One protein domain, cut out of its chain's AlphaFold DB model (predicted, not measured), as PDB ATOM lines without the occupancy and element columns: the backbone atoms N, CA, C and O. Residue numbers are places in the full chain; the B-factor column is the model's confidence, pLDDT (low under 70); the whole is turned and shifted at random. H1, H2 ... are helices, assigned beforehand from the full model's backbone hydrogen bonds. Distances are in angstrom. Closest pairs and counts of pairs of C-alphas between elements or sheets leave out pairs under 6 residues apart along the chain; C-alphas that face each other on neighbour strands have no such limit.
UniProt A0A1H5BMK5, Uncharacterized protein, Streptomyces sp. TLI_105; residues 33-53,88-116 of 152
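This is residues 33 to 53 and 88 to 116 of the 152 residues of an uncharacterized protein of Streptomyces sp. TLI_105 (UniProt A0A1H5BMK5). A long helix, H2, and a shorter one, H1, meet near their first residues and spread from that corner as an open, flat V, the rest of both arms standing free. The 50 printed residues hold two named helices, H1 then H2, and no named strand: all helix. The whole is extended, with a radius of gyration of the C-alphas of 15.4 A and spans of 39 by 37 by 10 A.

Find C-alpha 89 at (-50.666, -25.587, -54.626); from there H2, residues 89 to 116, runs 41.3 A to C-alpha 116 at (-41.319, 8.713, -33.537). H1, residues 33 to 49, begins at C-alpha 33 at (-45.518, -25.971, -46.331) and is 24.0 A long.

Look at Pro 33 and Phe 91, the closest C-alphas of H1 and H2, 6.3 A apart. The helices touch there, H1 with residues 33 to 34 alone and H2 with residues 91 to 95 alone. They run the same way at a steep tilt of 64 degrees. In H1 and H2 every O i to N i+4 pair is within hydrogen-bond range.

The C-alphas of Pro 88 and Trp 116 are the two farthest apart, 43.5 A. Residues 54 to 87 are not printed; C-alphas 53 and 88 are 35.7 A apart across this cut. Residues 49 to 53 have pLDDT under 70.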
ATOM      1  N   PRO A  33     -44.553 -26.958 -46.830       73.19
ATOM      2  CA  PRO A  33     -45.518 -25.971 -46.331       73.19
ATOM      3  C   PRO A  33     -46.700 -26.592 -45.571       73.19
ATOM      4  O   PRO A  33     -47.173 -26.040 -44.579       73.19
ATOM      5  N   ALA A  34     -47.149 -27.777 -45.996       72.00
ATOM      6  CA  ALA A  34     -48.205 -28.526 -45.326       72.00
ATOM      7  C   ALA A  34     -47.775 -29.074 -43.950       72.00
ATOM      8  O   ALA A  34     -48.578 -29.094 -43.016       72.00
ATOM      9  N   GLU A  35     -46.529 -29.523 -43.798       74.38
ATOM     10  CA  GLU A  35     -45.990 -29.976 -42.510       74.38
ATOM     11  C   GLU A  35     -45.803 -28.811 -41.540       74.38
ATOM     12  O   GLU A  35     -46.193 -28.924 -40.379       74.38
ATOM     13  N   GLU A  36     -45.291 -27.675 -42.010       83.19
ATOM     14  CA  GLU A  36     -45.167 -26.463 -41.190       83.19
ATOM     15  C   GLU A  36     -46.540 -25.925 -40.762       83.19
ATOM     16  O   GLU A  36     -46.728 -25.521 -39.613       83.19
ATOM     17  N   PHE A  37     -47.548 -26.003 -41.639       78.38
ATOM     18  CA  PHE A  37     -48.926 -25.666 -41.288       78.38
ATOM     19  C   PHE A  37     -49.480 -26.596 -40.202       78.38
ATOM     20  O   PHE A  37     -50.060 -26.124 -39.226       78.38
ATOM     21  N   ARG A  38     -49.251 -27.914 -40.306       78.62
ATOM     22  CA  ARG A  38     -49.635 -28.866 -39.247       78.62
ATOM     23  C   ARG A  38     -48.943 -28.547 -37.917       78.62
ATOM     24  O   ARG A  38     -49.625 -28.524 -36.895       78.62
ATOM     25  N   ARG A  39     -47.643 -28.230 -37.933       81.94
ATOM     26  CA  ARG A  39     -46.879 -27.825 -36.736       81.94
ATOM     27  C   ARG A  39     -47.412 -26.540 -36.111       81.94
ATOM     28  O   ARG A  39     -47.517 -26.453 -34.892       81.94
ATOM     29  N   LEU A  40     -47.788 -25.554 -36.926       83.62
ATOM     30  CA  LEU A  40     -48.424 -24.328 -36.448       83.62
ATOM     31  C   LEU A  40     -49.756 -24.631 -35.752       83.62
ATOM     32  O   LEU A  40     -49.996 -24.140 -34.652       83.62
ATOM     33  N   PHE A  41     -50.607 -25.453 -36.369       81.69
ATOM     34  CA  PHE A  41     -51.878 -25.860 -35.767       81.69
ATOM     35  C   PHE A  41     -51.683 -26.598 -34.445       81.69
ATOM     36  O   PHE A  41     -52.409 -26.328 -33.492       81.69
ATOM     37  N   GLU A  42     -50.701 -27.494 -34.374       83.25
ATOM     38  CA  GLU A  42     -50.343 -28.212 -33.153       83.25
ATOM     39  C   GLU A  42     -49.860 -27.252 -32.059       83.25
ATOM     40  O   GLU A  42     -50.414 -27.256 -30.965       83.25
ATOM     41  N   ALA A  43     -48.940 -26.334 -32.371       85.75
ATOM     42  CA  ALA A  43     -48.457 -25.333 -31.419       85.75
ATOM     43  C   ALA A  43     -49.576 -24.404 -30.906       85.75
ATOM     44  O   ALA A  43     -49.602 -24.038 -29.728       85.75
ATOM     45  N   VAL A  44     -50.524 -24.026 -31.771       81.88
ATOM     46  CA  VAL A  44     -51.702 -23.233 -31.386       81.88
ATOM     47  C   VAL A  44     -52.648 -24.054 -30.510       81.88
ATOM     48  O   VAL A  44     -53.115 -23.549 -29.488       81.88
ATOM     49  N   ALA A  45     -52.912 -25.313 -30.863       78.69
ATOM     50  CA  ALA A  45     -53.755 -26.208 -30.076       78.69
ATOM     51  C   ALA A  45     -53.159 -26.463 -28.686       78.69
ATOM     52  O   ALA A  45     -53.890 -26.378 -27.698       78.69
ATOM     53  N   ASP A  46     -51.847 -26.674 -28.594       78.38
ATOM     54  CA  ASP A  46     -51.113 -26.794 -27.334       78.38
ATOM     55  C   ASP A  46     -51.184 -25.505 -26.517       78.38
ATOM     56  O   ASP A  46     -51.395 -25.552 -25.307       78.38
ATOM     57  N   LYS A  47     -51.084 -24.330 -27.151       76.31
ATOM     58  CA  LYS A  47     -51.193 -23.047 -26.444       76.31
ATOM     59  C   LYS A  47     -52.600 -22.786 -25.902       76.31
ATOM     60  O   LYS A  47     -52.744 -22.241 -24.809       76.31
ATOM     61  N   VAL A  48     -53.629 -23.164 -26.658       73.25
ATOM     62  CA  VAL A  48     -55.039 -23.015 -26.267       73.25
ATOM     63  C   VAL A  48     -55.409 -24.029 -25.183       73.25
ATOM     64  O   VAL A  48     -56.013 -23.654 -24.177       73.25
ATOM     65  N   SER A  49     -54.997 -25.287 -25.347       68.62
ATOM     66  CA  SER A  49     -55.273 -26.383 -24.406       68.62
ATOM     67  C   SER A  49     -54.434 -26.275 -23.130       68.62
ATOM     68  O   SER A  49     -54.918 -26.583 -22.045       68.62
ATOM     69  N   GLY A  50     -53.202 -25.776 -23.249       64.62
ATOM     70  CA  GLY A  50     -52.272 -25.488 -22.155       64.62
ATOM     71  C   GLY A  50     -52.604 -24.226 -21.353       64.62
ATOM     72  O   GLY A  50     -51.872 -23.887 -20.425       64.62
ATOM     73  N   GLY A  51     -53.712 -23.551 -21.670       57.34
ATOM     74  CA  GLY A  51     -54.322 -22.555 -20.798       57.34
ATOM     75  C   GLY A  51     -54.033 -21.108 -21.190       57.34
ATOM     76  O   GLY A  51     -53.146 -20.457 -20.648       57.34
ATOM     77  N   LEU A  52     -54.921 -20.551 -22.016       55.03
ATOM     78  CA  LEU A  52     -55.311 -19.135 -21.924       55.03
ATOM     79  C   LEU A  52     -56.275 -18.873 -20.744       55.03
ATOM     80  O   LEU A  52     -56.686 -17.740 -20.514       55.03
ATOM     81  N   GLY A  53     -56.630 -19.911 -19.981       51.38
ATOM     82  CA  GLY A  53     -57.514 -19.839 -18.823       51.38
ATOM     83  C   GLY A  53     -56.923 -20.598 -17.641       51.38
ATOM     84  O   GLY A  53     -56.924 -21.821 -17.625       51.38
ATOM     85  N   PRO A  88     -52.474 -29.298 -53.550       77.19
ATOM     86  CA  PRO A  88     -51.265 -28.949 -52.800       77.19
ATOM     87  C   PRO A  88     -50.805 -27.497 -53.035       77.19
ATOM     88  O   PRO A  88     -50.360 -26.833 -52.103       77.19
ATOM     89  N   GLN A  89     -51.015 -26.959 -54.239       81.88
ATOM     90  CA  GLN A  89     -50.666 -25.587 -54.626       81.88
ATOM     91  C   GLN A  89     -51.398 -24.490 -53.829       81.88
ATOM     92  O   GLN A  89     -50.963 -23.338 -53.808       81.88
ATOM     93  N   VAL A  90     -52.507 -24.817 -53.153       85.38
ATOM     94  CA  VAL A  90     -53.213 -23.858 -52.287       85.38
ATOM     95  C   VAL A  90     -52.336 -23.444 -51.105       85.38
ATOM     96  O   VAL A  90     -52.377 -22.285 -50.695       85.38
ATOM     97  N   PHE A  91     -51.498 -24.349 -50.590       80.44
ATOM     98  CA  PHE A  91     -50.581 -24.038 -49.492       80.44
ATOM     99  C   PHE A  91     -49.470 -23.084 -49.926       80.44
ATOM    100  O   PHE A  91     -49.113 -22.197 -49.153       80.44
ATOM    101  N   ASP A  92     -49.002 -23.183 -51.170       83.31
ATOM    102  CA  ASP A  92     -48.027 -22.238 -51.721       83.31
ATOM    103  C   ASP A  92     -48.619 -20.827 -51.821       83.31
ATOM    104  O   ASP A  92     -47.974 -19.843 -51.463       83.31
ATOM    105  N   HIS A  93     -49.881 -20.712 -52.252       85.69
ATOM    106  CA  HIS A  93     -50.579 -19.424 -52.320       85.69
ATOM    107  C   HIS A  93     -50.849 -18.838 -50.933       85.69
ATOM    108  O   HIS A  93     -50.677 -17.638 -50.730       85.69
ATOM    109  N   LEU A  94     -51.226 -19.674 -49.961       86.81
ATOM    110  CA  LEU A  94     -51.389 -19.247 -48.571       86.81
ATOM    111  C   LEU A  94     -50.063 -18.781 -47.964       86.81
ATOM    112  O   LEU A  94     -50.036 -17.760 -47.277       86.81
ATOM    113  N   ALA A  95     -48.963 -19.484 -48.233       85.06
ATOM    114  CA  ALA A  95     -47.634 -19.097 -47.769       85.06
ATOM    115  C   ALA A  95     -47.174 -17.765 -48.389       85.06
ATOM    116  O   ALA A  95     -46.647 -16.901 -47.679       85.06
ATOM    117  N   ALA A  96     -47.419 -17.568 -49.688       88.56
ATOM    118  CA  ALA A  96     -47.138 -16.311 -50.375       88.56
ATOM    119  C   ALA A  96     -47.972 -15.156 -49.795       88.56
ATOM    120  O   ALA A  96     -47.410 -14.163 -49.333       88.56
ATOM    121  N   ALA A  97     -49.294 -15.327 -49.701       88.75
ATOM    122  CA  ALA A  97     -50.199 -14.321 -49.146       88.75
ATOM    123  C   ALA A  97     -49.881 -13.986 -47.677       88.75
ATOM    124  O   ALA A  97     -49.906 -12.823 -47.276       88.75
ATOM    125  N   GLY A  98     -49.532 -14.986 -46.862       85.44
ATOM    126  CA  GLY A  98     -49.103 -14.775 -45.478       85.44
ATOM    127  C   GLY A  98     -47.799 -13.978 -45.377       85.44
ATOM    128  O   GLY A  98     -47.667 -13.113 -44.509       85.44
ATOM    129  N   SER A  99     -46.853 -14.218 -46.288       89.06
ATOM    130  CA  SER A  99     -45.593 -13.467 -46.355       89.06
ATOM    131  C   SER A  99     -45.823 -12.011 -46.762       89.06
ATOM    132  O   SER A  99     -45.225 -11.111 -46.169       89.06
ATOM    133  N   GLU A 100     -46.725 -11.768 -47.716       93.69
ATOM    134  CA  GLU A 100     -47.148 -10.420 -48.112       93.69
ATOM    135  C   GLU A 100     -47.825  -9.675 -46.957       93.69
ATOM    136  O   GLU A 100     -47.467  -8.531 -46.670       93.69
ATOM    137  N   LEU A 101     -48.738 -10.329 -46.230       92.38
ATOM    138  CA  LEU A 101     -49.394  -9.742 -45.059       92.38
ATOM    139  C   LEU A 101     -48.372  -9.351 -43.978       92.38
ATOM    140  O   LEU A 101     -48.436  -8.260 -43.412       92.38
ATOM    141  N   LEU A 102     -47.404 -10.228 -43.700       93.75
ATOM    142  CA  LEU A 102     -46.373  -9.985 -42.690       93.75
ATOM    143  C   LEU A 102     -45.399  -8.879 -43.120       93.75
ATOM    144  O   LEU A 102     -44.965  -8.081 -42.286       93.75
ATOM    145  N   ALA A 103     -45.087  -8.793 -44.415       94.44
ATOM    146  CA  ALA A 103     -44.319  -7.691 -44.983       94.44
ATOM    147  C   ALA A 103     -45.073  -6.356 -44.866       94.44
ATOM    148  O   ALA A 103     -44.486  -5.364 -44.435       94.44
ATOM    149  N   ALA A 104     -46.374  -6.339 -45.166       92.56
ATOM    150  CA  ALA A 104     -47.216  -5.154 -45.020       92.56
ATOM    151  C   ALA A 104     -47.299  -4.688 -43.559       92.56
ATOM    152  O   ALA A 104     -47.141  -3.501 -43.279       92.56
ATOM    153  N   TYR A 105     -47.469  -5.618 -42.614       89.81
ATOM    154  CA  TYR A 105     -47.447  -5.304 -41.185       89.81
ATOM    155  C   TYR A 105     -46.103  -4.710 -40.756       89.81
ATOM    156  O   TYR A 105     -46.077  -3.668 -40.104       89.81
ATOM    157  N   ARG A 106     -44.981  -5.326 -41.157       93.81
ATOM    158  CA  ARG A 106     -43.649  -4.790 -40.850       93.81
ATOM    159  C   ARG A 106     -43.468  -3.390 -41.431       93.81
ATOM    160  O   ARG A 106     -43.003  -2.520 -40.715       93.81
ATOM    161  N   SER A 107     -43.896  -3.153 -42.671       87.38
ATOM    162  CA  SER A 107     -43.838  -1.828 -43.301       87.38
ATOM    163  C   SER A 107     -44.676  -0.789 -42.550       87.38
ATOM    164  O   SER A 107     -44.228   0.340 -42.344       87.38
ATOM    165  N   ALA A 108     -45.868  -1.169 -42.084       87.19
ATOM    166  CA  ALA A 108     -46.684  -0.300 -41.250       87.19
ATOM    167  C   ALA A 108     -45.958   0.038 -39.938       87.19
ATOM    168  O   ALA A 108     -45.828   1.216 -39.603       87.19
ATOM    169  N   VAL A 109     -45.427  -0.971 -39.236       91.44
ATOM    170  CA  VAL A 109     -44.676  -0.798 -37.983       91.44
ATOM    171  C   VAL A 109     -43.418   0.039 -38.195       91.44
ATOM    172  O   VAL A 109     -43.245   1.016 -37.484       91.44
ATOM    173  N   GLU A 110     -42.597  -0.245 -39.204       87.06
ATOM    174  CA  GLU A 110     -41.412   0.548 -39.564       87.06
ATOM    175  C   GLU A 110     -41.776   2.006 -39.890       87.06
ATOM    176  O   GLU A 110     -41.045   2.934 -39.543       87.06
ATOM    177  N   GLY A 111     -42.933   2.245 -40.518       78.88
ATOM    178  CA  GLY A 111     -43.453   3.588 -40.776       78.88
ATOM    179  C   GLY A 111     -43.881   4.328 -39.503       78.88
ATOM    180  O   GLY A 111     -43.690   5.543 -39.394       78.88
ATOM    181  N   HIS A 112     -44.433   3.616 -38.518       76.94
ATOM    182  CA  HIS A 112     -44.634   4.146 -37.167       76.94
ATOM    183  C   HIS A 112     -43.291   4.377 -36.472       76.94
ATOM    184  O   HIS A 112     -43.089   5.438 -35.875       76.94
ATOM    185  N   GLU A 113     -42.349   3.447 -36.643       82.19
ATOM    186  CA  GLU A 113     -41.051   3.490 -35.999       82.19
ATOM    187  C   GLU A 113     -40.147   4.607 -36.529       82.19
ATOM    188  O   GLU A 113     -39.356   5.200 -35.803       82.19
ATOM    189  N   SER A 114     -40.290   4.958 -37.797       74.25
ATOM    190  CA  SER A 114     -39.567   6.065 -38.417       74.25
ATOM    191  C   SER A 114     -40.149   7.422 -38.024       74.25
ATOM    192  O   SER A 114     -39.450   8.431 -38.079       74.25
ATOM    193  N   ARG A 115     -41.439   7.479 -37.658       71.25
ATOM    194  CA  ARG A 115     -42.123   8.731 -37.300       71.25
ATOM    195  C   ARG A 115     -41.723   9.235 -35.915       71.25
ATOM    196  O   ARG A 115     -41.395  10.406 -35.784       71.25
ATOM    197  N   TRP A 116     -41.723   8.364 -34.910       71.62
ATOM    198  CA  TRP A 116     -41.319   8.713 -33.537       71.62
ATOM    199  C   TRP A 116     -39.790   8.812 -33.341       71.62
ATOM    200  O   TRP A 116     -39.349   9.664 -32.580       71.62
TER     201      TRP A 116